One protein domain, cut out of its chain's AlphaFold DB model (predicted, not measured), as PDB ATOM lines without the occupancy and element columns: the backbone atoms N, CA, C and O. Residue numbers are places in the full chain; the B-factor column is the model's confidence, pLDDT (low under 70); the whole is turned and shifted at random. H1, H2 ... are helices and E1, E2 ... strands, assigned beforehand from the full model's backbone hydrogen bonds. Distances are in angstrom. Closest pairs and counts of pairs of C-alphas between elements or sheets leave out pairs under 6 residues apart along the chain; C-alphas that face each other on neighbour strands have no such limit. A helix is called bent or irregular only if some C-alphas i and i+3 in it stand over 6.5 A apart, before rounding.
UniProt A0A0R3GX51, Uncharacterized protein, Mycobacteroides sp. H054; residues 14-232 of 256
ATOM      1  N   HIS A  14     197.916 116.781 120.806       78.12
ATOM      2  CA  HIS A  14     196.932 117.845 121.046       78.12
ATOM      3  C   HIS A  14     195.547 117.323 121.466       78.12
ATOM      4  O   HIS A  14     194.920 117.912 122.337       78.12
ATOM      5  N   GLY A  15     195.082 116.199 120.906       81.88
ATOM      6  CA  GLY A  15     193.794 115.603 121.274       81.88
ATOM      7  C   GLY A  15     193.746 115.120 122.729       81.88
ATOM      8  O   GLY A  15     192.712 115.246 123.380       81.88
ATOM      9  N   GLN A  16     194.868 114.629 123.265       84.00
ATOM     10  CA  GLN A  16     194.987 114.243 124.673       84.00
ATOM     11  C   GLN A  16     195.012 115.476 125.582       84.00
ATOM     12  O   GLN A  16     194.340 115.486 126.615       84.00
ATOM     13  N   VAL A  17     195.747 116.521 125.185       82.69
ATOM     14  CA  VAL A  17     195.791 117.789 125.927       82.69
ATOM     15  C   VAL A  17     194.409 118.432 125.960       82.69
ATOM     16  O   VAL A  17     193.913 118.759 127.034       82.69
ATOM     17  N   PHE A  18     193.749 118.542 124.804       84.88
ATOM     18  CA  PHE A  18     192.408 119.102 124.689       84.88
ATOM     19  C   PHE A  18     191.408 118.335 125.557       84.88
ATOM     20  O   PHE A  18     190.771 118.942 126.405       84.88
ATOM     21  N   ALA A  19     191.332 117.004 125.443       86.56
ATOM     22  CA  ALA A  19     190.404 116.206 126.248       86.56
ATOM     23  C   ALA A  19     190.635 116.342 127.766       86.56
ATOM     24  O   ALA A  19     189.679 116.306 128.539       86.56
ATOM     25  N   SER A  20     191.890 116.512 128.193       84.94
ATOM     26  CA  SER A  20     192.245 116.650 129.612       84.94
ATOM     27  C   SER A  20     191.956 118.054 130.153       84.94
ATOM     28  O   SER A  20     191.529 118.204 131.297       84.94
ATOM     29  N   MET A  21     192.172 119.084 129.332       84.69
ATOM     30  CA  MET A  21     192.077 120.491 129.730       84.69
ATOM     31  C   MET A  21     190.710 121.122 129.469       84.69
ATOM     32  O   MET A  21     190.347 122.079 130.151       84.69
ATOM     33  N   ASP A  22     189.934 120.599 128.521       87.31
ATOM     34  CA  ASP A  22     188.656 121.180 128.102       87.31
ATOM     35  C   ASP A  22     187.647 121.373 129.252       87.31
ATOM     36  O   ASP A  22     187.070 122.463 129.343       87.31
ATOM     37  N   PRO A  23     187.490 120.434 130.211       86.62
ATOM     38  CA  PRO A  23     186.622 120.660 131.368       86.62
ATOM     39  C   PRO A  23     187.074 121.844 132.235       86.62
ATOM     40  O   PRO A  23     186.246 122.610 132.733       86.62
ATOM     41  N   VAL A  24     188.389 122.014 132.408       84.88
ATOM     42  CA  VAL A  24     188.980 123.087 133.222       84.88
ATOM     43  C   VAL A  24     188.823 124.433 132.519       84.88
ATOM     44  O   VAL A  24     188.357 125.396 133.129       84.88
ATOM     45  N   VAL A  25     189.157 124.495 131.228       85.12
ATOM     46  CA  VAL A  25     189.029 125.706 130.407       85.12
ATOM     47  C   VAL A  25     187.569 126.143 130.324       85.12
ATOM     48  O   VAL A  25     187.261 127.302 130.596       85.12
ATOM     49  N   THR A  26     186.649 125.216 130.055       87.88
ATOM     50  CA  THR A  26     185.206 125.491 130.011       87.88
ATOM     51  C   THR A  26     184.685 126.036 131.342       87.88
ATOM     52  O   THR A  26     183.934 127.018 131.364       87.88
ATOM     53  N   LEU A  27     185.107 125.453 132.470       85.81
ATOM     54  CA  LEU A  27     184.730 125.943 133.795       85.81
ATOM     55  C   LEU A  27     185.241 127.370 134.036       85.81
ATOM     56  O   LEU A  27     184.490 128.209 134.541       85.81
ATOM     57  N   MET A  28     186.491 127.664 133.671       84.00
ATOM     58  CA  MET A  28     187.054 129.009 133.815       84.00
ATOM     59  C   MET A  28     186.314 130.030 132.954       84.00
ATOM     60  O   MET A  28     185.905 131.069 133.470       84.00
ATOM     61  N   LEU A  29     186.066 129.721 131.682       88.44
ATOM     62  CA  LEU A  29     185.329 130.604 130.775       88.44
ATOM     63  C   LEU A  29     183.905 130.870 131.277       88.44
ATOM     64  O   LEU A  29     183.445 132.009 131.245       88.44
ATOM     65  N   THR A  30     183.240 129.854 131.832       88.94
ATOM     66  CA  THR A  30     181.918 130.004 132.463       88.94
ATOM     67  C   THR A  30     181.970 130.954 133.663       88.94
ATOM     68  O   THR A  30     181.119 131.831 133.809       88.94
ATOM     69  N   ARG A  31     182.984 130.820 134.528       85.50
ATOM     70  CA  ARG A  31     183.179 131.720 135.680       85.50
ATOM     71  C   ARG A  31     183.468 133.153 135.240       85.50
ATOM     72  O   ARG A  31     182.963 134.088 135.858       85.50
ATOM     73  N   MET A  32     184.260 133.323 134.187       87.44
ATOM     74  CA  MET A  32     184.558 134.632 133.614       87.44
ATOM     75  C   MET A  32     183.318 135.281 132.992       87.44
ATOM     76  O   MET A  32     183.106 136.470 133.207       87.44
ATOM     77  N   ASP A  33     182.471 134.526 132.286       89.94
ATOM     78  CA  ASP A  33     181.206 135.042 131.739       89.94
ATOM     79  C   ASP A  33     180.245 135.469 132.862       89.94
ATOM     80  O   ASP A  33     179.696 136.570 132.830       89.94
ATOM     81  N   ALA A  34     180.119 134.666 133.925       87.31
ATOM     82  CA  ALA A  34     179.320 135.029 135.098       87.31
ATOM     83  C   ALA A  34     179.837 136.303 135.794       87.31
ATOM     84  O   ALA A  34     179.052 137.158 136.225       87.31
ATOM     85  N   LEU A  35     181.161 136.464 135.879       86.69
ATOM     86  CA  LEU A  35     181.779 137.687 136.384       86.69
ATOM     87  C   LEU A  35     181.496 138.878 135.456       86.69
ATOM     88  O   LEU A  35     181.124 139.941 135.943       86.69
ATOM     89  N   ALA A  36     181.587 138.701 134.138       89.69
ATOM     90  CA  ALA A  36     181.273 139.735 133.156       89.69
ATOM     91  C   ALA A  36     179.821 140.239 133.282       89.69
ATOM     92  O   ALA A  36     179.578 141.448 133.247       89.69
ATOM     93  N   VAL A  37     178.862 139.330 133.501       89.31
ATOM     94  CA  VAL A  37     177.458 139.673 133.788       89.31
ATOM     95  C   VAL A  37     177.341 140.467 135.091       89.31
ATOM     96  O   VAL A  37     176.712 141.525 135.108       89.31
ATOM     97  N   SER A  38     178.009 140.011 136.154       87.31
ATOM     98  CA  SER A  38     177.992 140.683 137.463       87.31
ATOM     99  C   SER A  38     178.573 142.099 137.399       87.31
ATOM    100  O   SER A  38     178.032 143.020 138.007       87.31
ATOM    101  N   ILE A  39     179.652 142.295 136.634       88.12
ATOM    102  CA  ILE A  39     180.251 143.613 136.388       88.12
ATOM    103  C   ILE A  39     179.252 144.513 135.667       88.12
ATOM    104  O   ILE A  39     179.018 145.634 136.106       88.12
ATOM    105  N   ARG A  40     178.621 144.022 134.596       87.88
ATOM    106  CA  ARG A  40     177.666 144.802 133.796       87.88
ATOM    107  C   ARG A  40     176.486 145.317 134.625       87.88
ATOM    108  O   ARG A  40     175.997 146.415 134.386       87.88
ATOM    109  N   GLU A  41     176.030 144.529 135.590       86.00
ATOM    110  CA  GLU A  41     174.836 144.820 136.394       86.00
ATOM    111  C   GLU A  41     175.156 145.485 137.742       86.00
ATOM    112  O   GLU A  41     174.245 145.787 138.515       86.00
ATOM    113  N   MET A  42     176.434 145.787 137.999       81.25
ATOM    114  CA  MET A  42     176.965 146.162 139.312       81.25
ATOM    115  C   MET A  42     176.216 147.314 139.993       81.25
ATOM    116  O   MET A  42     175.962 147.246 141.190       81.25
ATOM    117  N   THR A  43     175.814 148.354 139.257       80.38
ATOM    118  CA  THR A  43     175.087 149.503 139.832       80.38
ATOM    119  C   THR A  43     173.579 149.475 139.584       80.38
ATOM    120  O   THR A  43     172.868 150.308 140.140       80.38
ATOM    121  N   GLY A  44     173.065 148.541 138.776       77.94
ATOM    122  CA  GLY A  44     171.691 148.580 138.264       77.94
ATOM    123  C   GLY A  44     170.626 148.504 139.359       77.94
ATOM    124  O   GLY A  44     169.798 149.408 139.482       77.94
ATOM    125  N   GLY A  45     170.678 147.454 140.186       80.31
ATOM    126  CA  GLY A  45     169.702 147.240 141.261       80.31
ATOM    127  C   GLY A  45     169.759 148.320 142.346       80.31
ATOM    128  O   GLY A  45     168.725 148.848 142.752       80.31
ATOM    129  N   ALA A  46     170.969 148.709 142.763       82.62
ATOM    130  CA  ALA A  46     171.165 149.756 143.765       82.62
ATOM    131  C   ALA A  46     170.675 151.129 143.273       82.62
ATOM    132  O   ALA A  46     170.006 151.842 144.017       82.62
ATOM    133  N   LEU A  47     170.941 151.483 142.010       86.81
ATOM    134  CA  LEU A  47     170.470 152.734 141.414       86.81
ATOM    135  C   LEU A  47     168.939 152.807 141.384       86.81
ATOM    136  O   LEU A  47     168.370 153.847 141.709       86.81
ATOM    137  N   GLN A  48     168.267 151.713 141.017       86.38
ATOM    138  CA  GLN A  48     166.807 151.676 140.995       86.38
ATOM    139  C   GLN A  48     166.217 151.858 142.399       86.38
ATOM    140  O   GLN A  48     165.293 152.654 142.561       86.38
ATOM    141  N   ALA A  49     166.780 151.186 143.407       85.94
ATOM    142  CA  ALA A  49     166.362 151.351 144.799       85.94
ATOM    143  C   ALA A  49     166.561 152.799 145.283       85.94
ATOM    144  O   ALA A  49     165.648 153.388 145.850       85.94
ATOM    145  N   VAL A  50     167.713 153.413 144.981       88.81
ATOM    146  CA  VAL A  50     167.997 154.817 145.327       88.81
ATOM    147  C   VAL A  50     166.976 155.774 144.705       88.81
ATOM    148  O   VAL A  50     166.493 156.673 145.391       88.81
ATOM    149  N   ILE A  51     166.619 155.585 143.431       86.19
ATOM    150  CA  ILE A  51     165.614 156.416 142.746       86.19
ATOM    151  C   ILE A  51     164.237 156.253 143.399       86.19
ATOM    152  O   ILE A  51     163.579 157.251 143.680       86.19
ATOM    153  N   GLN A  52     163.820 155.017 143.682       87.00
ATOM    154  CA  GLN A  52     162.528 154.740 144.315       87.00
ATOM    155  C   GLN A  52     162.425 155.377 145.704       87.00
ATOM    156  O   GLN A  52     161.430 156.036 146.001       87.00
ATOM    157  N   THR A  53     163.459 155.234 146.536       86.62
ATOM    158  CA  THR A  53     163.471 155.817 147.883       86.62
ATOM    159  C   THR A  53     163.548 157.343 147.843       86.62
ATOM    160  O   THR A  53     162.911 158.010 148.656       86.62
ATOM    161  N   ARG A  54     164.270 157.927 146.875       87.88
ATOM    162  CA  ARG A  54     164.330 159.387 146.683       87.88
ATOM    163  C   ARG A  54     162.940 159.980 146.472       87.88
ATOM    164  O   ARG A  54     162.629 161.021 147.049       87.88
ATOM    165  N   ASP A  55     162.126 159.328 145.645       85.12
ATOM    166  CA  ASP A  55     160.794 159.813 145.274       85.12
ATOM    167  C   ASP A  55     159.800 159.745 146.449       85.12
ATOM    168  O   ASP A  55     158.787 160.439 146.442       85.12
ATOM    169  N   GLN A  56     160.116 158.964 147.488       85.50
ATOM    170  CA  GLN A  56     159.345 158.872 148.731       85.50
ATOM    171  C   GLN A  56     159.791 159.890 149.798       85.50
ATOM    172  O   GLN A  56     159.037 160.167 150.727       85.50
ATOM    173  N   ALA A  57     160.991 160.465 149.674       79.81
ATOM    174  CA  ALA A  57     161.611 161.338 150.676       79.81
ATOM    175  C   ALA A  57     161.501 162.839 150.332       79.81
ATOM    176  O   ALA A  57     162.433 163.596 150.583       79.81
ATOM    177  N   SER A  58     160.401 163.288 149.717       75.56
ATOM    178  CA  SER A  58     160.309 164.620 149.088       75.56
ATOM    179  C   SER A  58     160.491 165.815 150.032       75.56
ATOM    180  O   SER A  58     160.978 166.851 149.588       75.56
ATOM    181  N   ASN A  59     160.117 165.679 151.307       83.62
ATOM    182  CA  ASN A  59     160.148 166.788 152.270       83.62
ATOM    183  C   ASN A  59     161.459 166.821 153.081       83.62
ATOM    184  O   ASN A  59     161.902 167.892 153.492       83.62
ATOM    185  N   GLU A  60     162.128 165.667 153.213       91.25
ATOM    186  CA  GLU A  60     163.419 165.501 153.896       91.25
ATOM    187  C   GLU A  60     164.559 165.935 152.974       91.25
ATOM    188  O   GLU A  60     165.203 165.119 152.307       91.25
ATOM    189  N   VAL A  61     164.809 167.245 152.902       91.88
ATOM    190  CA  VAL A  61     165.661 167.847 151.863       91.88
ATOM    191  C   VAL A  61     167.089 167.289 151.861       91.88
ATOM    192  O   VAL A  61     167.677 167.095 150.795       91.88
ATOM    193  N   ALA A  62     167.646 166.976 153.036       92.69
ATOM    194  CA  ALA A  62     168.983 166.395 153.152       92.69
ATOM    195  C   ALA A  62     169.036 164.967 152.584       92.69
ATOM    196  O   ALA A  62     169.943 164.644 151.813       92.69
ATOM    197  N   VAL A  63     168.042 164.134 152.909       93.00
ATOM    198  CA  VAL A  63     167.927 162.754 152.410       93.00
ATOM    199  C   VAL A  63     167.615 162.741 150.918       93.00
ATOM    200  O   VAL A  63     168.246 162.001 150.164       93.00
ATOM    201  N   HIS A  64     166.707 163.604 150.464       91.81
ATOM    202  CA  HIS A  64     166.378 163.744 149.053       91.81
ATOM    203  C   HIS A  64     167.613 164.104 148.218       91.81
ATOM    204  O   HIS A  64     167.898 163.441 147.220       91.81
ATOM    205  N   LEU A  65     168.378 165.121 148.634       91.38
ATOM    206  CA  LEU A  65     169.591 165.545 147.930       91.38
ATOM    207  C   LEU A  65     170.697 164.490 147.989       91.38
ATOM    208  O   LEU A  65     171.379 164.278 146.985       91.38
ATOM    209  N   LEU A  66     170.847 163.797 149.121       94.12
ATOM    210  CA  LEU A  66     171.766 162.668 149.247       94.12
ATOM    211  C   LEU A  66     171.422 161.574 148.229       94.12
ATOM    212  O   LEU A  66     172.280 161.185 147.442       94.12
ATOM    213  N   LEU A  67     170.166 161.128 148.174       93.19
ATOM    214  CA  LEU A  67     169.726 160.081 147.249       93.19
ATOM    215  C   LEU A  67     169.781 160.536 145.783       93.19
ATOM    216  O   LEU A  67     170.207 159.775 144.913       93.19
ATOM    217  N   ALA A  68     169.417 161.787 145.488       91.75
ATOM    218  CA  ALA A  68     169.549 162.361 144.150       91.75
ATOM    219  C   ALA A  68     171.017 162.422 143.694       91.75
ATOM    220  O   ALA A  68     171.339 162.056 142.558       91.75
ATOM    221  N   GLY A  69     171.920 162.838 144.586       92.62
ATOM    222  CA  GLY A  69     173.360 162.858 144.347       92.62
ATOM    223  C   GLY A  69     173.928 161.452 144.150       92.62
ATOM    224  O   GLY A  69     174.603 161.206 143.153       92.62
ATOM    225  N   THR A  70     173.584 160.502 145.024       93.88
ATOM    226  CA  THR A  70     173.963 159.087 144.896       93.88
ATOM    227  C   THR A  70     173.500 158.516 143.561       93.88
ATOM    228  O   THR A  70     174.299 157.906 142.850       93.88
ATOM    229  N   GLY A  71     172.241 158.751 143.179       91.75
ATOM    230  CA  GLY A  71     171.704 158.308 141.895       91.75
ATOM    231  C   GLY A  71     172.462 158.916 140.714       91.75
ATOM    232  O   GLY A  71     172.791 158.217 139.756       91.75
ATOM    233  N   THR A  72     172.828 160.197 140.809       91.62
ATOM    234  CA  THR A  72     173.632 160.890 139.790       91.62
ATOM    235  C   THR A  72     175.030 160.287 139.656       91.62
ATOM    236  O   THR A  72     175.484 160.074 138.529       91.62
ATOM    237  N   ILE A  73     175.696 159.978 140.771       92.62
ATOM    238  CA  ILE A  73     177.017 159.336 140.791       92.62
ATOM    239  C   ILE A  73     176.913 157.922 140.205       92.62
ATOM    240  O   ILE A  73     177.581 157.615 139.220       92.62
ATOM    241  N   MET A  74     176.018 157.074 140.716       92.06
ATOM    242  CA  MET A  74     175.843 155.699 140.227       92.06
ATOM    243  C   MET A  74     175.504 155.643 138.731       92.06
ATOM    244  O   MET A  74     176.047 154.810 138.004       92.06
ATOM    245  N   ALA A  75     174.659 156.557 138.248       90.19
ATOM    246  CA  ALA A  75     174.335 156.664 136.830       90.19
ATOM    247  C   ALA A  75     175.533 157.104 135.968       90.19
ATOM    248  O   ALA A  75     175.551 156.805 134.777       90.19
ATOM    249  N   ALA A  76     176.522 157.809 136.530       89.44
ATOM    250  CA  ALA A  76     177.744 158.181 135.812       89.44
ATOM    251  C   ALA A  76     178.690 156.982 135.641       89.44
ATOM    252  O   ALA A  76     179.300 156.826 134.588       89.44
ATOM    253  N   TYR A  77     178.769 156.109 136.650       91.06
ATOM    254  CA  TYR A  77     179.605 154.906 136.618       91.06
ATOM    255  C   TYR A  77     178.980 153.741 135.841       91.06
ATOM    256  O   TYR A  77     179.701 152.930 135.265       91.06
ATOM    257  N   ARG A  78     177.645 153.655 135.801       90.88
ATOM    258  CA  ARG A  78     176.901 152.584 135.119       90.88
ATOM    259  C   ARG A  78     177.407 152.253 133.701       90.88
ATOM    260  O   ARG A  78     177.729 151.089 133.482       90.88
ATOM    261  N   PRO A  79     177.539 153.206 132.756       90.75
ATOM    262  CA  PRO A  79     178.002 152.881 131.405       90.75
ATOM    263  C   PRO A  79     179.436 152.330 131.372       90.75
ATOM    264  O   PRO A  79     179.770 151.554 130.479       90.75
ATOM    265  N   LEU A  80     180.286 152.686 132.344       91.56
ATOM    266  CA  LEU A  80     181.654 152.167 132.433       91.56
ATOM    267  C   LEU A  80     181.660 150.696 132.850       91.56
ATOM    268  O   LEU A  80     182.363 149.888 132.246       91.56
ATOM    269  N   PHE A  81     180.842 150.341 133.842       91.69
ATOM    270  CA  PHE A  81     180.642 148.951 134.249       91.69
ATOM    271  C   PHE A  81     179.995 148.120 133.137       91.69
ATOM    272  O   PHE A  81     180.455 147.015 132.850       91.69
ATOM    273  N   GLU A  82     178.987 148.667 132.453       92.25
ATOM    274  CA  GLU A  82     178.349 148.000 131.317       92.25
ATOM    275  C   GLU A  82     179.349 147.721 130.187       92.25
ATOM    276  O   GLU A  82     179.428 146.594 129.687       92.25
ATOM    277  N   HIS A  83     180.162 148.719 129.831       92.12
ATOM    278  CA  HIS A  83     181.203 148.575 128.819       92.12
ATOM    279  C   HIS A  83     182.256 147.538 129.226       92.12
ATOM    280  O   HIS A  83     182.582 146.656 128.433       92.12
ATOM    281  N   LEU A  84     182.755 147.598 130.464       91.88
ATOM    282  CA  LEU A  84     183.777 146.675 130.957       91.88
ATOM    283  C   LEU A  84     183.281 145.224 130.992       91.88
ATOM    284  O   LEU A  84     184.001 144.321 130.567       91.88
ATOM    285  N   GLY A  85     182.041 144.997 131.437       91.62
ATOM    286  CA  GLY A  85     181.414 143.674 131.395       91.62
ATOM    287  C   GLY A  85     181.275 143.149 129.961       91.62
ATOM    288  O   GLY A  85     181.588 141.991 129.685       91.62
ATOM    289  N   GLN A  86     180.890 144.005 129.010       93.25
ATOM    290  CA  GLN A  86     180.802 143.625 127.597       93.25
ATOM    291  C   GLN A  86     182.174 143.308 126.973       93.25
ATOM    292  O   GLN A  86     182.279 142.383 126.159       93.25
ATOM    293  N   GLN A  87     183.226 144.038 127.355       92.25
ATOM    294  CA  GLN A  87     184.600 143.760 126.921       92.25
ATOM    295  C   GLN A  87     185.087 142.418 127.468       92.25
ATOM    296  O   GLN A  87     185.548 141.576 126.697       92.25
ATOM    297  N   MET A  88     184.868 142.157 128.760       92.06
ATOM    298  CA  MET A  88     185.239 140.882 129.373       92.06
ATOM    299  C   MET A  88     184.533 139.708 128.685       92.06
ATOM    300  O   MET A  88     185.158 138.699 128.371       92.06
ATOM    301  N   ARG A  89     183.241 139.855 128.375       92.88
ATOM    302  CA  ARG A  89     182.477 138.835 127.649       92.88
ATOM    303  C   ARG A  89     183.000 138.598 126.231       92.88
ATOM    304  O   ARG A  89     183.066 137.456 125.781       92.88
ATOM    305  N   SER A  90     183.406 139.660 125.537       92.62
ATOM    306  CA  SER A  90     184.049 139.551 124.221       92.62
ATOM    307  C   SER A  90     185.378 138.792 124.311       92.62
ATOM    308  O   SER A  90     185.632 137.912 123.490       92.62
ATOM    309  N   ALA A  91     186.184 139.064 125.343       91.56
ATOM    310  CA  ALA A  91     187.425 138.340 125.610       91.56
ATOM    311  C   ALA A  91     187.166 136.847 125.888       91.56
ATOM    312  O   ALA A  91     187.817 135.997 125.284       91.56
ATOM    313  N   VAL A  92     186.162 136.515 126.711       91.00
ATOM    314  CA  VAL A  92     185.730 135.123 126.951       91.00
ATOM    315  C   VAL A  92     185.368 134.423 125.642       91.00
ATOM    316  O   VAL A  92     185.850 133.321 125.383       91.00
ATOM    317  N   GLY A  93     184.570 135.069 124.786       92.44
ATOM    318  CA  GLY A  93     184.196 134.517 123.482       92.44
ATOM    319  C   GLY A  93     185.400 134.274 122.567       92.44
ATOM    320  O   GLY A  93     185.478 133.237 121.908       92.44
ATOM    321  N   ALA A  94     186.369 135.192 122.558       92.50
ATOM    322  CA  ALA A  94     187.584 135.062 121.759       92.50
ATOM    323  C   ALA A  94     188.475 133.899 122.237       92.50
ATOM    324  O   ALA A  94     188.978 133.131 121.415       92.50
ATOM    325  N   VAL A  95     188.623 133.727 123.556       91.19
ATOM    326  CA  VAL A  95     189.364 132.593 124.135       91.19
ATOM    327  C   VAL A  95     188.646 131.271 123.863       91.19
ATOM    328  O   VAL A  95     189.290 130.315 123.440       91.19
ATOM    329  N   ALA A  96     187.319 131.219 124.017       92.06
ATOM    330  CA  ALA A  96     186.521 130.030 123.708       92.06
ATOM    331  C   ALA A  96     186.668 129.597 122.236       92.06
ATOM    332  O   ALA A  96     186.835 128.411 121.935       92.06
ATOM    333  N   ALA A  97     186.655 130.564 121.312       92.94
ATOM    334  CA  ALA A  97     186.847 130.306 119.890       92.94
ATOM    335  C   ALA A  97     188.257 129.767 119.594       92.94
ATOM    336  O   ALA A  97     188.390 128.752 118.908       92.94
ATOM    337  N   ALA A  98     189.304 130.391 120.146       90.56
ATOM    338  CA  ALA A  98     190.680 129.917 119.986       90.56
ATOM    339  C   ALA A  98     190.889 128.516 120.580       90.56
ATOM    340  O   ALA A  98     191.552 127.679 119.968       90.56
ATOM    341  N   TRP A  99     190.268 128.230 121.727       91.56
ATOM    342  CA  TRP A  99     190.307 126.913 122.358       91.56
ATOM    343  C   TRP A  99     189.645 125.833 121.493       91.56
ATOM    344  O   TRP A  99     190.214 124.765 121.275       91.56
ATOM    345  N   THR A 100     188.490 126.144 120.901       91.44
ATOM    346  CA  THR A 100     187.790 125.243 119.970       91.44
ATOM    347  C   THR A 100     188.624 124.960 118.711       91.44
ATOM    348  O   THR A 100     188.698 123.821 118.238       91.44
ATOM    349  N   VAL A 101     189.299 125.980 118.165       91.38
ATOM    350  CA  VAL A 101     190.222 125.813 117.027       91.38
ATOM    351  C   VAL A 101     191.409 124.932 117.411       91.38
ATOM    352  O   VAL A 101     191.789 124.052 116.638       91.38
ATOM    353  N   PHE A 102     191.964 125.108 118.610       88.94
ATOM    354  CA  PHE A 102     193.028 124.241 119.104       88.94
ATOM    355  C   PHE A 102     192.564 122.780 119.214       88.94
ATOM    356  O   PHE A 102     193.251 121.895 118.710       88.94
ATOM    357  N   GLY A 103     191.377 122.515 119.765       87.50
ATOM    358  CA  GLY A 103     190.846 121.151 119.874       87.50
ATOM    359  C   GLY A 103     190.628 120.444 118.536       87.50
ATOM    360  O   GLY A 103     190.777 119.230 118.444       87.50
ATOM    361  N   THR A 104     190.314 121.201 117.483       89.50
ATOM    362  CA  THR A 104     190.053 120.654 116.141       89.50
ATOM    363  C   THR A 104     191.300 120.543 115.269       89.50
ATOM    364  O   THR A 104     191.385 119.642 114.438       89.50
ATOM    365  N   THR A 105     192.261 121.456 115.421       88.06
ATOM    366  CA  THR A 105     193.412 121.580 114.507       88.06
ATOM    367  C   THR A 105     194.762 121.310 115.165       88.06
ATOM    368  O   THR A 105     195.773 121.220 114.472       88.06
ATOM    369  N   GLY A 106     194.808 121.248 116.496       84.56
ATOM    370  CA  GLY A 106     196.040 121.234 117.283       84.56
ATOM    371  C   GLY A 106     196.822 122.550 117.252       84.56
ATOM    372  O   GLY A 106     197.890 122.635 117.851       84.56
ATOM    373  N   LYS A 107     196.321 123.584 116.562       85.38
ATOM    374  CA  LYS A 107     196.991 124.878 116.434       85.38
ATOM    375  C   LYS A 107     196.405 125.882 117.418       85.38
ATOM    376  O   LYS A 107     195.246 126.271 117.297       85.38
ATOM    377  N   TRP A 108     197.234 126.357 118.341       84.00
ATOM    378  CA  TRP A 108     196.891 127.493 119.188       84.00
ATOM    379  C   TRP A 108     197.254 128.806 118.505       84.00
ATOM    380  O   TRP A 108     198.331 128.957 117.924       84.00
ATOM    381  N   VAL A 109     196.332 129.761 118.569       85.31
ATOM    382  CA  VAL A 109     196.561 131.145 118.161       85.31
ATOM    383  C   VAL A 109     195.989 132.024 119.257       85.31
ATOM    384  O   VAL A 109     194.777 132.044 119.465       85.31
ATOM    385  N   LYS A 110     196.868 132.747 119.951       84.62
ATOM    386  CA  LYS A 110     196.466 133.680 121.000       84.62
ATOM    387  C   LYS A 110     195.517 134.740 120.423       84.62
ATOM    388  O   LYS A 110     195.893 135.409 119.452       84.62
ATOM    389  N   PRO A 111     194.316 134.929 120.996       86.81
ATOM    390  CA  PRO A 111     193.436 136.005 120.571       86.81
ATOM    391  C   PRO A 111     194.086 137.382 120.784       86.81
ATOM    392  O   PRO A 111     194.707 137.611 121.827       86.81
ATOM    393  N   PRO A 112     193.944 138.321 119.833       84.12
ATOM    394  CA  PRO A 112     194.421 139.685 120.022       84.12
ATOM    395  C   PRO A 112     193.538 140.449 121.024       84.12
ATOM    396  O   PRO A 112     192.342 140.190 121.127       84.12
ATOM    397  N   ASN A 113     194.120 141.447 121.697       77.00
ATOM    398  CA  ASN A 113     193.406 142.474 122.473       77.00
ATOM    399  C   ASN A 113     192.474 141.946 123.583       77.00
ATOM    400  O   ASN A 113     191.301 142.297 123.642       77.00
ATOM    401  N   LEU A 114     193.012 141.125 124.486       86.06
ATOM    402  CA  LEU A 114     192.272 140.598 125.645       86.06
ATOM    403  C   LEU A 114     192.288 141.510 126.874       86.06
ATOM    404  O   LEU A 114     191.513 141.297 127.803       86.06
ATOM    405  N   ALA A 115     193.183 142.495 126.899       85.56
ATOM    406  CA  ALA A 115     193.238 143.477 127.969       85.56
ATOM    407  C   ALA A 115     192.083 144.487 127.822       85.56
ATOM    408  O   ALA A 115     191.753 144.874 126.696       85.56
ATOM    409  N   PRO A 116     191.486 144.951 128.934       85.44
ATOM    410  CA  PRO A 116     190.485 146.003 128.889       85.44
ATOM    411  C   PRO A 116     191.103 147.315 128.375       85.44
ATOM    412  O   PRO A 116     192.280 147.590 128.632       85.44
ATOM    413  N   PRO A 117     190.320 148.163 127.687       78.81
ATOM    414  CA  PRO A 117     190.774 149.495 127.312       78.81
ATOM    415  C   PRO A 117     191.025 150.357 128.554       78.81
ATOM    416  O   PRO A 117     190.477 150.115 129.632       78.81
ATOM    417  N   ALA A 118     191.823 151.414 128.394       78.94
ATOM    418  CA  ALA A 118     191.922 152.445 129.417       78.94
ATOM    419  C   ALA A 118     190.541 153.087 129.626       78.94
ATOM    420  O   ALA A 118     189.952 153.623 128.686       78.94
ATOM    421  N   MET A 119     190.028 153.024 130.855       78.88
ATOM    422  CA  MET A 119     188.709 153.550 131.202       78.88
ATOM    423  C   MET A 119     188.854 154.907 131.899       78.88
ATOM    424  O   MET A 119     189.492 154.971 132.954       78.88
ATOM    425  N   PRO A 120     188.278 155.995 131.356       77.75
ATOM    426  CA  PRO A 120     188.242 157.267 132.060       77.75
ATOM    427  C   PRO A 120     187.298 157.161 133.265       77.75
ATOM    428  O   PRO A 120     186.156 156.718 133.136       77.75
ATOM    429  N   ILE A 121     187.780 157.564 134.439       78.62
ATOM    430  CA  ILE A 121     186.964 157.655 135.656       78.62
ATOM    431  C   ILE A 121     186.090 158.919 135.550       78.62
ATOM    432  O   ILE A 121     186.588 159.943 135.073       78.62
ATOM    433  N   PRO A 122     184.805 158.882 135.955       79.69
ATOM    434  CA  PRO A 122     183.950 160.063 135.946       79.69
ATOM    435  C   PRO A 122     184.524 161.171 136.837       79.69
ATOM    436  O   PRO A 122     184.941 160.906 137.960       79.69
ATOM    437  N   ASP A 123     184.503 162.415 136.362       78.88
ATOM    438  CA  ASP A 123     184.868 163.579 137.174       78.88
ATOM    439  C   ASP A 123     183.613 164.101 137.891       78.88
ATOM    440  O   ASP A 123     182.773 164.823 137.338       78.88
ATOM    441  N   VAL A 124     183.447 163.614 139.122       82.00
ATOM    442  CA  VAL A 124     182.363 163.985 140.032       82.00
ATOM    443  C   VAL A 124     182.830 165.156 140.890       82.00
ATOM    444  O   VAL A 124     183.738 165.023 141.707       82.00
ATOM    445  N   CYS A 125     182.172 166.304 140.742       86.00
ATOM    446  CA  CYS A 125     182.381 167.461 141.605       86.00
ATOM    447  C   CYS A 125     181.168 167.638 142.524       86.00
ATOM    448  O   CYS A 125     180.028 167.463 142.093       86.00
ATOM    449  N   ILE A 126     181.395 167.987 143.789       89.31
ATOM    450  CA  ILE A 126     180.328 168.329 144.733       89.31
ATOM    451  C   ILE A 126     180.506 169.788 145.113       89.31
ATOM    452  O   ILE A 126     181.481 170.153 145.770       89.31
ATOM    453  N   GLU A 127     179.559 170.616 144.691       89.06
ATOM    454  CA  GLU A 127     179.600 172.053 144.924       89.06
ATOM    455  C   GLU A 127     178.550 172.464 145.960       89.06
ATOM    456  O   GLU A 127     177.387 172.051 145.863       89.06
ATOM    457  N   PRO A 128     178.923 173.290 146.951       89.00
ATOM    458  CA  PRO A 128     177.960 173.866 147.870       89.00
ATOM    459  C   PRO A 128     177.162 174.972 147.172       89.00
ATOM    460  O   PRO A 128     177.719 175.885 146.560       89.00
ATOM    461  N   ARG A 129     175.837 174.933 147.302       89.25
ATOM    462  CA  ARG A 129     174.972 176.067 146.957       89.25
ATOM    463  C   ARG A 129     175.063 177.166 148.021       89.25
ATOM    464  O   ARG A 129     175.451 176.882 149.154       89.25
ATOM    465  N   PRO A 130     174.664 178.412 147.697       90.12
ATOM    466  CA  PRO A 130     174.561 179.476 148.691       90.12
ATOM    467  C   PRO A 130     173.716 179.052 149.898       90.12
ATOM    468  O   PRO A 130     172.670 178.418 149.734       90.12
ATOM    469  N   ALA A 131     174.179 179.415 151.095       90.38
ATOM    470  CA  ALA A 131     173.485 179.122 152.341       90.38
ATOM    471  C   ALA A 131     172.107 179.803 152.368       90.38
ATOM    472  O   ALA A 131     171.990 180.982 152.026       90.38
ATOM    473  N   ARG A 132     171.071 179.075 152.789       93.06
ATOM    474  CA  ARG A 132     169.698 179.594 152.881       93.06
ATOM    475  C   ARG A 132     168.926 178.965 154.042       93.06
ATOM    476  O   ARG A 132     169.249 177.842 154.426       93.06
ATOM    477  N   PRO A 133     167.891 179.629 154.580       91.94
ATOM    478  CA  PRO A 133     166.929 178.954 155.447       91.94
ATOM    479  C   PRO A 133     166.200 177.832 154.686       91.94
ATOM    480  O   PRO A 133     166.162 177.821 153.447       91.94
ATOM    481  N   LEU A 134     165.624 176.890 155.435       91.56
ATOM    482  CA  LEU A 134     164.729 175.874 154.883       91.56
ATOM    483  C   LEU A 134     163.438 176.520 154.361       91.56
ATOM    484  O   LEU A 134     162.972 177.528 154.896       91.56
ATOM    485  N   GLY A 135     162.887 175.956 153.288       88.50
ATOM    486  CA  GLY A 135     161.555 176.304 152.797       88.50
ATOM    487  C   GLY A 135     160.456 175.809 153.742       88.50
ATOM    488  O   GLY A 135     160.694 174.946 154.578       88.50
ATOM    489  N   ASN A 136     159.236 176.333 153.586       84.31
ATOM    490  CA  ASN A 136     158.107 176.027 154.480       84.31
ATOM    491  C   ASN A 136     157.728 174.533 154.535       84.31
ATOM    492  O   ASN A 136     157.187 174.093 155.545       84.31
ATOM    493  N   ASP A 137     158.027 173.778 153.476       87.69
ATOM    494  CA  ASP A 137     157.730 172.344 153.358       87.69
ATOM    495  C   ASP A 137     158.986 171.460 153.499       87.69
ATOM    496  O   ASP A 137     158.903 170.240 153.376       87.69
ATOM    497  N   GLU A 138     160.158 172.064 153.732       92.19
ATOM    498  CA  GLU A 138     161.425 171.349 153.885       92.19
ATOM    499  C   GLU A 138     161.731 171.093 155.359       92.19
ATOM    500  O   GLU A 138     161.626 171.985 156.204       92.19
ATOM    501  N   ASN A 139     162.209 169.893 155.662       92.31
ATOM    502  CA  ASN A 139     162.741 169.551 156.971       92.31
ATOM    503  C   ASN A 139     164.080 168.804 156.854       92.31
ATOM    504  O   ASN A 139     164.490 168.342 155.786       92.31
ATOM    505  N   ILE A 140     164.800 168.761 157.976       92.00
ATOM    506  CA  ILE A 140     165.988 167.927 158.158       92.00
ATOM    507  C   ILE A 140     165.812 167.197 159.485       92.00
ATOM    508  O   ILE A 140     166.063 167.774 160.547       92.00
ATOM    509  N   ASP A 141     165.396 165.935 159.430       91.06
ATOM    510  CA  ASP A 141     165.474 165.036 160.576       91.06
ATOM    511  C   ASP A 141     166.910 164.502 160.713       91.06
ATOM    512  O   ASP A 141     167.476 163.894 159.796       91.06
ATOM    513  N   ALA A 142     167.530 164.764 161.864       87.50
ATOM    514  CA  ALA A 142     168.921 164.411 162.120       87.50
ATOM    515  C   ALA A 142     169.149 162.893 162.210       87.50
ATOM    516  O   ALA A 142     170.175 162.411 161.721       87.50
ATOM    517  N   ASP A 143     168.220 162.147 162.808       89.38
ATOM    518  CA  ASP A 143     168.346 160.699 162.980       89.38
ATOM    519  C   ASP A 143     168.082 159.987 161.653       89.38
ATOM    520  O   ASP A 143     168.886 159.151 161.230       89.38
ATOM    521  N   TYR A 144     167.041 160.410 160.933       89.81
ATOM    522  CA  TYR A 144     166.722 159.885 159.608       89.81
ATOM    523  C   TYR A 144     167.835 160.183 158.589       89.81
ATOM    524  O   TYR A 144     168.284 159.307 157.847       89.81
ATOM    525  N   THR A 145     168.384 161.403 158.600       90.88
ATOM    526  CA  THR A 145     169.518 161.756 157.732       90.88
ATOM    527  C   THR A 145     170.764 160.933 158.068       90.88
ATOM    528  O   THR A 145     171.465 160.462 157.169       90.88
ATOM    529  N   LYS A 146     171.050 160.722 159.358       90.19
ATOM    530  CA  LYS A 146     172.192 159.917 159.808       90.19
ATOM    531  C   LYS A 146     172.077 158.458 159.370       90.19
ATOM    532  O   LYS A 146     173.090 157.877 158.973       90.19
ATOM    533  N   GLU A 147     170.877 157.884 159.411       91.06
ATOM    534  CA  GLU A 147     170.601 156.540 158.899       91.06
ATOM    535  C   GLU A 147     170.977 156.430 157.413       91.06
ATOM    536  O   GLU A 147     171.797 155.589 157.033       91.06
ATOM    537  N   PHE A 148     170.472 157.341 156.576       91.56
ATOM    538  CA  PHE A 148     170.749 157.329 155.139       91.56
ATOM    539  C   PHE A 148     172.220 157.584 154.799       91.56
ATOM    540  O   PHE A 148     172.763 156.938 153.902       91.56
ATOM    541  N   LEU A 149     172.903 158.462 155.538       91.19
ATOM    542  CA  LEU A 149     174.354 158.631 155.417       91.19
ATOM    543  C   LEU A 149     175.096 157.312 155.684       91.19
ATOM    544  O   LEU A 149     176.041 156.979 154.965       91.19
ATOM    545  N   GLY A 150     174.661 156.550 156.691       88.19
ATOM    546  CA  GLY A 150     175.181 155.215 156.984       88.19
ATOM    547  C   GLY A 150     174.929 154.226 155.846       88.19
ATOM    548  O   GLY A 150     175.861 153.558 155.400       88.19
ATOM    549  N   HIS A 151     173.701 154.180 155.323       89.88
ATOM    550  CA  HIS A 151     173.331 153.297 154.215       89.88
ATOM    551  C   HIS A 151     174.135 153.575 152.942       89.88
ATOM    552  O   HIS A 151     174.659 152.640 152.339       89.88
ATOM    553  N   ILE A 152     174.303 154.840 152.545       91.50
ATOM    554  CA  ILE A 152     175.072 155.179 151.338       91.50
ATOM    555  C   ILE A 152     176.553 154.811 151.483       91.50
ATOM    556  O   ILE A 152     177.148 154.290 150.536       91.50
ATOM    557  N   ARG A 153     177.145 155.011 152.668       90.44
ATOM    558  CA  ARG A 153     178.521 154.565 152.950       90.44
ATOM    559  C   ARG A 153     178.644 153.046 152.850       90.44
ATOM    560  O   ARG A 153     179.520 152.563 152.136       90.44
ATOM    561  N   ALA A 154     177.720 152.310 153.471       87.75
ATOM    562  CA  ALA A 154     177.692 150.850 153.418       87.75
ATOM    563  C   ALA A 154     177.550 150.315 151.982       87.75
ATOM    564  O   ALA A 154     178.222 149.354 151.609       87.75
ATOM    565  N   VAL A 155     176.735 150.966 151.143       87.31
ATOM    566  CA  VAL A 155     176.627 150.631 149.715       87.31
ATOM    567  C   VAL A 155     177.970 150.823 149.005       87.31
ATOM    568  O   VAL A 155     178.422 149.915 148.307       87.31
ATOM    569  N   GLY A 156     178.645 151.957 149.213       81.62
ATOM    570  CA  GLY A 156     179.972 152.205 148.642       81.62
ATOM    571  C   GLY A 156     181.015 151.160 149.059       81.62
ATOM    572  O   GLY A 156     181.755 150.654 148.213       81.62
ATOM    573  N   ASP A 157     181.052 150.800 150.344       86.00
ATOM    574  CA  ASP A 157     181.969 149.784 150.873       86.00
ATOM    575  C   ASP A 157     181.682 148.392 150.293       86.00
ATOM    576  O   ASP A 157     182.611 147.694 149.883       86.00
ATOM    577  N   SER A 158     180.404 148.029 150.146       84.88
ATOM    578  CA  SER A 158     180.006 146.736 149.579       84.88
ATOM    579  C   SER A 158     180.520 146.523 148.147       84.88
ATOM    580  O   SER A 158     180.965 145.424 147.809       84.88
ATOM    581  N   PHE A 159     180.551 147.573 147.315       84.38
ATOM    582  CA  PHE A 159     181.121 147.490 145.966       84.38
ATOM    583  C   PHE A 159     182.636 147.286 145.981       84.38
ATOM    584  O   PHE A 159     183.167 146.505 145.186       84.38
ATOM    585  N   ALA A 160     183.344 147.979 146.876       78.31
ATOM    586  CA  ALA A 160     184.789 147.833 147.012       78.31
ATOM    587  C   ALA A 160     185.161 146.421 147.501       78.31
ATOM    588  O   ALA A 160     186.087 145.803 146.966       78.31
ATOM    589  N   ASP A 161     184.409 145.875 148.458       82.12
ATOM    590  CA  ASP A 161     184.614 144.518 148.961       82.12
ATOM    591  C   ASP A 161     184.301 143.446 147.913       82.12
ATOM    592  O   ASP A 161     185.111 142.537 147.713       82.12
ATOM    593  N   ALA A 162     183.191 143.576 147.180       78.81
ATOM    594  CA  ALA A 162     182.846 142.653 146.099       78.81
ATOM    595  C   ALA A 162     183.921 142.623 144.996       78.81
ATOM    596  O   ALA A 162     184.272 141.552 144.486       78.81
ATOM    597  N   ALA A 163     184.488 143.783 144.652       75.50
ATOM    598  CA  ALA A 163     185.583 143.869 143.692       75.50
ATOM    599  C   ALA A 163     186.871 143.215 144.218       75.50
ATOM    600  O   ALA A 163     187.513 142.453 143.493       75.50
ATOM    601  N   ARG A 164     187.225 143.452 145.486       76.06
ATOM    602  CA  ARG A 164     188.398 142.844 146.136       76.06
ATOM    603  C   ARG A 164     188.295 141.323 146.216       76.06
ATOM    604  O   ARG A 164     189.278 140.631 145.942       76.06
ATOM    605  N   GLU A 165     187.126 140.801 146.571       79.44
ATOM    606  CA  GLU A 165     186.872 139.358 146.600       79.44
ATOM    607  C   GLU A 165     186.971 138.758 145.192       79.44
ATOM    608  O   GLU A 165     187.628 137.736 144.995       79.44
ATOM    609  N   SER A 166     186.397 139.430 144.189       72.75
ATOM    610  CA  SER A 166     186.479 138.992 142.790       72.75
ATOM    611  C   SER A 166     187.924 138.957 142.283       72.75
ATOM    612  O   SER A 166     188.334 137.966 141.680       72.75
ATOM    613  N   PHE A 167     188.721 139.985 142.589       71.31
ATOM    614  CA  PHE A 167     190.149 140.030 142.263       71.31
ATOM    615  C   PHE A 167     190.936 138.926 142.984       71.31
ATOM    616  O   PHE A 167     191.724 138.212 142.371       71.31
ATOM    617  N   THR A 168     190.687 138.723 144.280       72.62
ATOM    618  CA  THR A 168     191.370 137.684 145.067       72.62
ATOM    619  C   THR A 168     191.060 136.288 144.525       72.62
ATOM    620  O   THR A 168     191.951 135.445 144.426       72.62
ATOM    621  N   ARG A 169     189.805 136.038 144.139       71.38
ATOM    622  CA  ARG A 169     189.388 134.776 143.519       71.38
ATOM    623  C   ARG A 169     190.014 134.579 142.142       71.38
ATOM    624  O   ARG A 169     190.424 133.463 141.842       71.38
ATOM    625  N   ALA A 170     190.120 135.642 141.346       67.06
ATOM    626  CA  ALA A 170     190.812 135.609 140.062       67.06
ATOM    627  C   ALA A 170     192.282 135.196 140.230       67.06
ATOM    628  O   ALA A 170     192.712 134.231 139.615       67.06
ATOM    629  N   VAL A 171     193.017 135.828 141.149       63.81
ATOM    630  CA  VAL A 171     194.438 135.515 141.402       63.81
ATOM    631  C   VAL A 171     194.653 134.090 141.944       63.81
ATOM    632  O   VAL A 171     195.718 133.506 141.761       63.81
ATOM    633  N   ARG A 172     193.659 133.501 142.623       61.41
ATOM    634  CA  ARG A 172     193.746 132.136 143.185       61.41
ATOM    635  C   ARG A 172     193.445 131.019 142.186       61.41
ATOM    636  O   ARG A 172     193.776 129.868 142.463       61.41
ATOM    637  N   ASN A 173     192.792 131.326 141.072       60.12
ATOM    638  CA  ASN A 173     192.417 130.354 140.052       60.12
ATOM    639  C   ASN A 173     193.650 129.996 139.201       60.12
ATOM    640  O   ASN A 173     193.816 130.508 138.105       60.12
ATOM    641  N   GLN A 174     194.526 129.129 139.714       54.22
ATOM    642  CA  GLN A 174     195.700 128.669 138.969       54.22
ATOM    643  C   GLN A 174     195.277 127.726 137.834       54.22
ATOM    644  O   GLN A 174     194.709 126.661 138.079       54.22
ATOM    645  N   LEU A 175     195.563 128.121 136.596       60.50
ATOM    646  CA  LEU A 175     195.623 127.223 135.444       60.50
ATOM    647  C   LEU A 175     197.041 126.637 135.322       60.50
ATOM    648  O   LEU A 175     197.995 127.246 135.811       60.50
ATOM    649  N   PRO A 176     197.220 125.467 134.685       59.38
ATOM    650  CA  PRO A 176     198.552 124.972 134.353       59.38
ATOM    651  C   PRO A 176     199.289 125.960 133.437       59.38
ATOM    652  O   PRO A 176     198.692 126.567 132.553       59.38
ATOM    653  N   VAL A 177     200.590 126.121 133.681       61.31
ATOM    654  CA  VAL A 177     201.445 127.182 133.123       61.31
ATOM    655  C   VAL A 177     201.522 127.105 131.587       61.31
ATOM    656  O   VAL A 177     201.679 126.020 131.021       61.31
ATOM    657  N   GLY A 178     201.465 128.251 130.900       72.00
ATOM    658  CA  GLY A 178     201.603 128.360 129.441       72.00
ATOM    659  C   GLY A 178     200.796 129.517 128.843       72.00
ATOM    660  O   GLY A 178     200.054 130.200 129.547       72.00
ATOM    661  N   ASP A 179     200.881 129.696 127.525       75.44
ATOM    662  CA  ASP A 179     200.233 130.794 126.793       75.44
ATOM    663  C   ASP A 179     198.708 130.837 126.986       75.44
ATOM    664  O   ASP A 179     198.107 131.913 126.944       75.44
ATOM    665  N   LEU A 180     198.055 129.686 127.189       76.25
ATOM    666  CA  LEU A 180     196.620 129.609 127.483       76.25
ATOM    667  C   LEU A 180     196.281 130.182 128.865       76.25
ATOM    668  O   LEU A 180     195.311 130.933 128.990       76.25
ATOM    669  N   ALA A 181     197.071 129.835 129.883       76.12
ATOM    670  CA  ALA A 181     196.906 130.378 131.226       76.12
ATOM    671  C   ALA A 181     197.155 131.883 131.216       76.12
ATOM    672  O   ALA A 181     196.283 132.625 131.647       76.12
ATOM    673  N   ASP A 182     198.235 132.339 130.578       79.25
ATOM    674  CA  ASP A 182     198.537 133.767 130.436       79.25
ATOM    675  C   ASP A 182     197.403 134.530 129.735       79.25
ATOM    676  O   ASP A 182     197.084 135.670 130.068       79.25
ATOM    677  N   THR A 183     196.768 133.906 128.743       82.31
ATOM    678  CA  THR A 183     195.640 134.476 127.995       82.31
ATOM    679  C   THR A 183     194.402 134.644 128.882       82.31
ATOM    680  O   THR A 183     193.769 135.704 128.861       82.31
ATOM    681  N   ILE A 184     194.062 133.622 129.670       82.06
ATOM    682  CA  ILE A 184     192.929 133.658 130.603       82.06
ATOM    683  C   ILE A 184     193.220 134.604 131.776       82.06
ATOM    684  O   ILE A 184     192.352 135.394 132.149       82.06
ATOM    685  N   ASP A 185     194.445 134.587 132.296       80.62
ATOM    686  CA  ASP A 185     194.891 135.434 133.398       80.62
ATOM    687  C   ASP A 185     194.874 136.905 133.007       80.62
ATOM    688  O   ASP A 185     194.304 137.709 133.738       80.62
ATOM    689  N   VAL A 186     195.393 137.280 131.833       79.81
ATOM    690  CA  VAL A 186     195.299 138.664 131.340       79.81
ATOM    691  C   VAL A 186     193.836 139.095 131.229       79.81
ATOM    692  O   VAL A 186     193.454 140.136 131.765       79.81
ATOM    693  N   ALA A 187     192.987 138.278 130.600       82.12
ATOM    694  CA  ALA A 187     191.571 138.601 130.454       82.12
ATOM    695  C   ALA A 187     190.856 138.724 131.814       82.12
ATOM    696  O   ALA A 187     189.984 139.573 131.970       82.12
ATOM    697  N   MET A 188     191.213 137.926 132.819       83.81
ATOM    698  CA  MET A 188     190.543 137.925 134.120       83.81
ATOM    699  C   MET A 188     191.121 138.968 135.096       83.81
ATOM    700  O   MET A 188     190.373 139.746 135.697       83.81
ATOM    701  N   ILE A 189     192.442 139.011 135.265       84.62
ATOM    702  CA  ILE A 189     193.152 139.879 136.217       84.62
ATOM    703  C   ILE A 189     193.046 141.342 135.794       84.62
ATOM    704  O   ILE A 189     192.754 142.198 136.630       84.62
ATOM    705  N   ASP A 190     193.225 141.659 134.511       86.69
ATOM    706  CA  ASP A 190     193.179 143.060 134.093       86.69
ATOM    707  C   ASP A 190     191.763 143.631 134.159       86.69
ATOM    708  O   ASP A 190     191.582 144.749 134.644       86.69
ATOM    709  N   HIS A 191     190.740 142.861 133.770       89.38
ATOM    710  CA  HIS A 191     189.352 143.299 133.924       89.38
ATOM    711  C   HIS A 191     188.982 143.471 135.404       89.38
ATOM    712  O   HIS A 191     188.424 144.505 135.769       89.38
ATOM    713  N   THR A 192     189.344 142.530 136.286       86.06
ATOM    714  CA  THR A 192     189.075 142.664 137.735       86.06
ATOM    715  C   THR A 192     189.831 143.823 138.382       86.06
ATOM    716  O   THR A 192     189.284 144.494 139.257       86.06
ATOM    717  N   ARG A 193     191.051 144.121 137.926       86.44
ATOM    718  CA  ARG A 193     191.807 145.308 138.343       86.44
ATOM    719  C   ARG A 193     191.077 146.599 137.974       86.44
ATOM    720  O   ARG A 193     190.950 147.478 138.826       86.44
ATOM    721  N   VAL A 194     190.565 146.712 136.746       89.06
ATOM    722  CA  VAL A 194     189.785 147.889 136.323       89.06
ATOM    723  C   VAL A 194     188.470 147.990 137.106       89.06
ATOM    724  O   VAL A 194     188.123 149.078 137.559       89.06
ATOM    725  N   VAL A 195     187.778 146.870 137.369       89.38
ATOM    726  CA  VAL A 195     186.593 146.855 138.252       89.38
ATOM    727  C   VAL A 195     186.935 147.423 139.627       89.38
ATOM    728  O   VAL A 195     186.224 148.298 140.109       89.38
ATOM    729  N   ALA A 196     188.030 146.971 140.246       87.44
ATOM    730  CA  ALA A 196     188.447 147.442 141.565       87.44
ATOM    731  C   ALA A 196     188.765 148.945 141.588       87.44
ATOM    732  O   ALA A 196     188.449 149.632 142.562       87.44
ATOM    733  N   GLN A 197     189.350 149.480 140.513       88.69
ATOM    734  CA  GLN A 197     189.580 150.921 140.367       88.69
ATOM    735  C   GLN A 197     188.262 151.699 140.256       88.69
ATOM    736  O   GLN A 197     188.091 152.712 140.942       88.69
ATOM    737  N   LEU A 198     187.316 151.216 139.446       90.00
ATOM    738  CA  LEU A 198     186.004 151.844 139.280       90.00
ATOM    739  C   LEU A 198     185.182 151.808 140.575       90.00
ATOM    740  O   LEU A 198     184.627 152.833 140.961       90.00
ATOM    741  N   THR A 199     185.132 150.675 141.284       90.69
ATOM    742  CA  THR A 199     184.381 150.567 142.548       90.69
ATOM    743  C   THR A 199     185.024 151.371 143.675       90.69
ATOM    744  O   THR A 199     184.310 151.986 144.465       90.69
ATOM    745  N   THR A 200     186.359 151.450 143.724       89.62
ATOM    746  CA  THR A 200     187.070 152.329 144.666       89.62
ATOM    747  C   THR A 200     186.750 153.798 144.407       89.62
ATOM    748  O   THR A 200     186.497 154.541 145.354       89.62
ATOM    749  N   SER A 201     186.732 154.214 143.140       90.94
ATOM    750  CA  SER A 201     186.414 155.596 142.764       90.94
ATOM    751  C   SER A 201     184.952 155.928 143.074       90.94
ATOM    752  O   SER A 201     184.690 156.915 143.756       90.94
ATOM    753  N   LEU A 202     184.018 155.029 142.733       92.19
ATOM    754  CA  LEU A 202     182.604 155.145 143.100       92.19
ATOM    755  C   LEU A 202     182.422 155.299 144.617       92.19
ATOM    756  O   LEU A 202     181.703 156.189 145.065       92.19
ATOM    757  N   ARG A 203     183.085 154.461 145.423       93.12
ATOM    758  CA  ARG A 203     183.044 154.569 146.888       93.12
ATOM    759  C   ARG A 203     183.544 155.932 147.365       93.12
ATOM    760  O   ARG A 203     182.931 156.519 148.253       93.12
ATOM    761  N   ASN A 204     184.648 156.423 146.807       92.25
ATOM    762  CA  ASN A 204     185.215 157.713 147.194       92.25
ATOM    763  C   ASN A 204     184.256 158.867 146.864       92.25
ATOM    764  O   ASN A 204     184.034 159.717 147.722       92.25
ATOM    765  N   ASP A 205     183.625 158.856 145.689       93.00
ATOM    766  CA  ASP A 205     182.649 159.878 145.289       93.00
ATOM    767  C   ASP A 205     181.394 159.853 146.173       93.00
ATOM    768  O   ASP A 205     180.909 160.898 146.614       93.00
ATOM    769  N   LEU A 206     180.890 158.658 146.500       94.12
ATOM    770  CA  LEU A 206     179.782 158.500 147.447       94.12
ATOM    771  C   LEU A 206     180.161 159.000 148.843       94.12
ATOM    772  O   LEU A 206     179.354 159.658 149.501       94.12
ATOM    773  N   ARG A 207     181.396 158.745 149.288       93.75
ATOM    774  CA  ARG A 207     181.898 159.244 150.568       93.75
ATOM    775  C   ARG A 207     181.976 160.767 150.584       93.75
ATOM    776  O   ARG A 207     181.454 161.369 151.520       93.75
ATOM    777  N   LEU A 208     182.538 161.382 149.542       92.94
ATOM    778  CA  LEU A 208     182.588 162.840 149.397       92.94
ATOM    779  C   LEU A 208     181.188 163.460 149.491       92.94
ATOM    780  O   LEU A 208     181.003 164.454 150.190       92.94
ATOM    781  N   LEU A 209     180.189 162.843 148.851       95.31
ATOM    782  CA  LEU A 209     178.802 163.299 148.938       95.31
ATOM    783  C   LEU A 209     178.258 163.186 150.366       95.31
ATOM    784  O   LEU A 209     177.671 164.142 150.872       95.31
ATOM    785  N   THR A 210     178.467 162.044 151.028       95.50
ATOM    786  CA  THR A 210     177.998 161.847 152.410       95.50
ATOM    787  C   THR A 210     178.648 162.834 153.378       95.50
ATOM    788  O   THR A 210     177.969 163.379 154.246       95.50
ATOM    789  N   ASP A 211     179.934 163.132 153.200       95.00
ATOM    790  CA  ASP A 211     180.670 164.072 154.046       95.00
ATOM    791  C   ASP A 211     180.205 165.519 153.802       95.00
ATOM    792  O   ASP A 211     180.044 166.286 154.756       95.00
ATOM    793  N   ALA A 212     179.896 165.879 152.552       94.19
ATOM    794  CA  ALA A 212     179.319 167.177 152.210       94.19
ATOM    795  C   ALA A 212     177.919 167.362 152.820       94.19
ATOM    796  O   ALA A 212     177.675 168.367 153.484       94.19
ATOM    797  N   VAL A 213     177.022 166.377 152.680       95.12
ATOM    798  CA  VAL A 213     175.676 166.414 153.288       95.12
ATOM    799  C   VAL A 213     175.764 166.489 154.812       95.12
ATOM    800  O   VAL A 213     175.072 167.300 155.427       95.12
ATOM    801  N   GLN A 214     176.642 165.694 155.432       94.56
ATOM    802  CA  GLN A 214     176.852 165.722 156.879       94.56
ATOM    803  C   GLN A 214     177.352 167.093 157.355       94.56
ATOM    804  O   GLN A 214     176.858 167.615 158.356       94.56
ATOM    805  N   THR A 215     178.300 167.691 156.627       93.25
ATOM    806  CA  THR A 215     178.816 169.035 156.917       93.25
ATOM    807  C   THR A 215     177.698 170.065 156.847       93.25
ATOM    808  O   THR A 215     177.515 170.837 157.786       93.25
ATOM    809  N   SER A 216     176.885 170.027 155.792       92.69
ATOM    810  CA  SER A 216     175.753 170.934 155.623       92.69
ATOM    811  C   SER A 216     174.691 170.778 156.713       92.69
ATOM    812  O   SER A 216     174.136 171.780 157.164       92.69
ATOM    813  N   CYS A 217     174.438 169.551 157.187       92.81
ATOM    814  CA  CYS A 217     173.503 169.310 158.292       92.81
ATOM    815  C   CYS A 217     174.034 169.943 159.579       92.81
ATOM    816  O   CYS A 217     173.304 170.645 160.272       92.81
ATOM    817  N   HIS A 218     175.326 169.759 159.860       91.25
ATOM    818  CA  HIS A 218     175.975 170.368 161.017       91.25
ATOM    819  C   HIS A 218     175.963 171.905 160.946       91.25
ATOM    820  O   HIS A 218     175.659 172.571 161.936       91.25
ATOM    821  N   THR A 219     176.231 172.485 159.770       90.12
ATOM    822  CA  THR A 219     176.114 173.932 159.543       90.12
ATOM    823  C   THR A 219     174.694 174.422 159.804       90.12
ATOM    824  O   THR A 219     174.528 175.437 160.482       90.12
ATOM    825  N   HIS A 220     173.678 173.695 159.334       92.38
ATOM    826  CA  HIS A 220     172.283 174.044 159.576       92.38
ATOM    827  C   HIS A 220     171.948 174.033 161.072       92.38
ATOM    828  O   HIS A 220     171.432 175.030 161.568       92.38
ATOM    829  N   THR A 221     172.332 172.988 161.814       91.88
ATOM    830  CA  THR A 221     172.134 172.919 163.273       91.88
ATOM    831  C   THR A 221     172.738 174.123 164.007       91.88
ATOM    832  O   THR A 221     172.166 174.598 164.983       91.88
ATOM    833  N   ASN A 222     173.877 174.637 163.535       91.56
ATOM    834  CA  ASN A 222     174.586 175.736 164.195       91.56
ATOM    835  C   ASN A 222     174.117 177.135 163.761       91.56
ATOM    836  O   ASN A 222     174.311 178.098 164.500       91.56
ATOM    837  N   THR A 223     173.567 177.279 162.552       91.56
ATOM    838  CA  THR A 223     173.339 178.597 161.920       91.56
ATOM    839  C   THR A 223     171.907 178.828 161.444       91.56
ATOM    840  O   THR A 223     171.593 179.925 160.983       91.56
ATOM    841  N   ASN A 224     171.043 177.812 161.510       90.75
ATOM    842  CA  ASN A 224     169.723 177.763 160.866       90.75
ATOM    843  C   ASN A 224     169.755 178.019 159.347       90.75
ATOM    844  O   ASN A 224     168.728 178.315 158.739       90.75
ATOM    845  N   HIS A 225     170.934 177.916 158.723       91.25
ATOM    846  CA  HIS A 225     171.115 178.042 157.284       91.25
ATOM    847  C   HIS A 225     171.700 176.746 156.732       91.25
ATOM    848  O   HIS A 225     172.760 176.278 157.148       91.25
ATOM    849  N   TRP A 226     170.992 176.166 155.776       92.12
ATOM    850  CA  TRP A 226     171.382 174.962 155.068       92.12
ATOM    851  C   TRP A 226     172.181 175.310 153.808       92.12
ATOM    852  O   TRP A 226     171.849 176.241 153.072       92.12
ATOM    853  N   VAL A 227     173.225 174.525 153.550       92.12
ATOM    854  CA  VAL A 227     174.103 174.640 152.379       92.12
ATOM    855  C   VAL A 227     173.893 173.402 151.514       92.12
ATOM    856  O   VAL A 227     174.488 172.364 151.771       92.12
ATOM    857  N   ALA A 228     173.033 173.461 150.500       89.19
ATOM    858  CA  ALA A 228     172.728 172.275 149.694       89.19
ATOM    859  C   ALA A 228     173.959 171.804 148.889       89.19
ATOM    860  O   ALA A 228     174.426 172.566 148.036       89.19
ATOM    861  N   PRO A 229     174.476 170.576 149.095       89.69
ATOM    862  CA  PRO A 229     175.499 170.019 148.221       89.69
ATOM    863  C   PRO A 229     174.857 169.563 146.909       89.69
ATOM    864  O   PRO A 229     173.813 168.908 146.908       89.69
ATOM    865  N   VAL A 230     175.477 169.903 145.780       86.31
ATOM    866  CA  VAL A 230     175.002 169.516 144.448       86.31
ATOM    867  C   VAL A 230     176.101 168.776 143.711       86.31
ATOM    868  O   VAL A 230     177.225 169.258 143.597       86.31
ATOM    869  N   VAL A 231     175.753 167.604 143.183       87.44
ATOM    870  CA  VAL A 231     176.640 166.836 142.313       87.44
ATOM    871  C   VAL A 231     176.642 167.471 140.923       87.44
ATOM    872  O   VAL A 231     175.622 167.492 140.233       87.44
ATOM    873  N   MET A 232     177.799 167.971 140.514       81.19
ATOM    874  CA  MET A 232     178.089 168.502 139.188       81.19
ATOM    875  C   MET A 232     178.893 167.458 138.408       81.19
ATOM    876  O   MET A 232     179.831 166.855 138.932       81.19
TER     877      MET A 232
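This is residues 14 to 232 of the 256 residues of an uncharacterized protein of Mycobacteroides sp. H054 (UniProt A0A0R3GX51). The model is a long rod of helices lying lengthwise: the bent helix H3 runs along it, H1 and then H2 run back to back in the chain along H3's two arms, and the hairpin of H4 and H5 packs on H3 from another side. Residues 106 to 123, with no named element, run back along the rod to a small two-strand sheet, E1 and E2, near the end where H3 begins. The printed part has 219 residues, with five named helices and two named strands in the order H1 H2 H3 E1 H4 H5 E2; the strands are antiparallel. The class is mostly helix. The whole is loose, with a radius of gyration of the C-alphas of 22.8 A and spans of 77 by 26 by 24 A.

H1, residues 14 to 40, begins at C-alpha 14 (196.932, 117.845, 121.046) and is 35.5 A long; it has a kink of 49 degrees near residue 21 and is irregular, with C-alphas 20 and 23 7.1 A apart. H2 is residues 44 to 56. H3, residues 61 to 105, was assigned as one helix by its hydrogen bonds but is bent, with C-alphas 76 and 79 6.9 A apart; its arms are H3a, residues 61 to 76, 22.3 A, and H3b, residues 79 to 105, 38.8 A. E1 is residues 124 to 128. H4, residues 142 to 172, is 44.9 A long, and H5, residues 179 to 223, is 65.1 A. E2, residues 229 to 232, ends at C-alpha 232 (178.089, 168.502, 139.188).

H1, H3a, H3b, H4 and H5 form a bundle, helices side by side. H1 touches H3b, closest at the C-alphas of Arg 40 and Glu 82, 4.1 A, at a shallow tilt of 10 degrees, opposite ways. H2 and H3a form a helical hairpin, closest at the C-alphas of Arg 54 and His 64, 5.4 A. H4 and H5 form another, closest at the C-alphas of Gly 156 and Arg 203, 4.3 A. H5 touches H3b with residues 183 to 198 alone, closest at the C-alphas of Ala 91 and Ala 187, 6.4 A. E1 and E2 are antiparallel at 144 degrees, with N 127 and O 230 2.9 A apart, within hydrogen-bond range. In H3a, H3b and H4 every O i to N i+4 pair is within hydrogen-bond range; in H1 it is 21 of 23, in H2 8 of 9, in H5 40 of 41.

The C-alphas farthest apart are those of Gln 16 and Asn 136, 77.9 A. The printed part has no cut. The links H3 to E1 and E1 to H4 are long. Mean pLDDT of the printed part is 86.4; residues 170 to 177 are under 70.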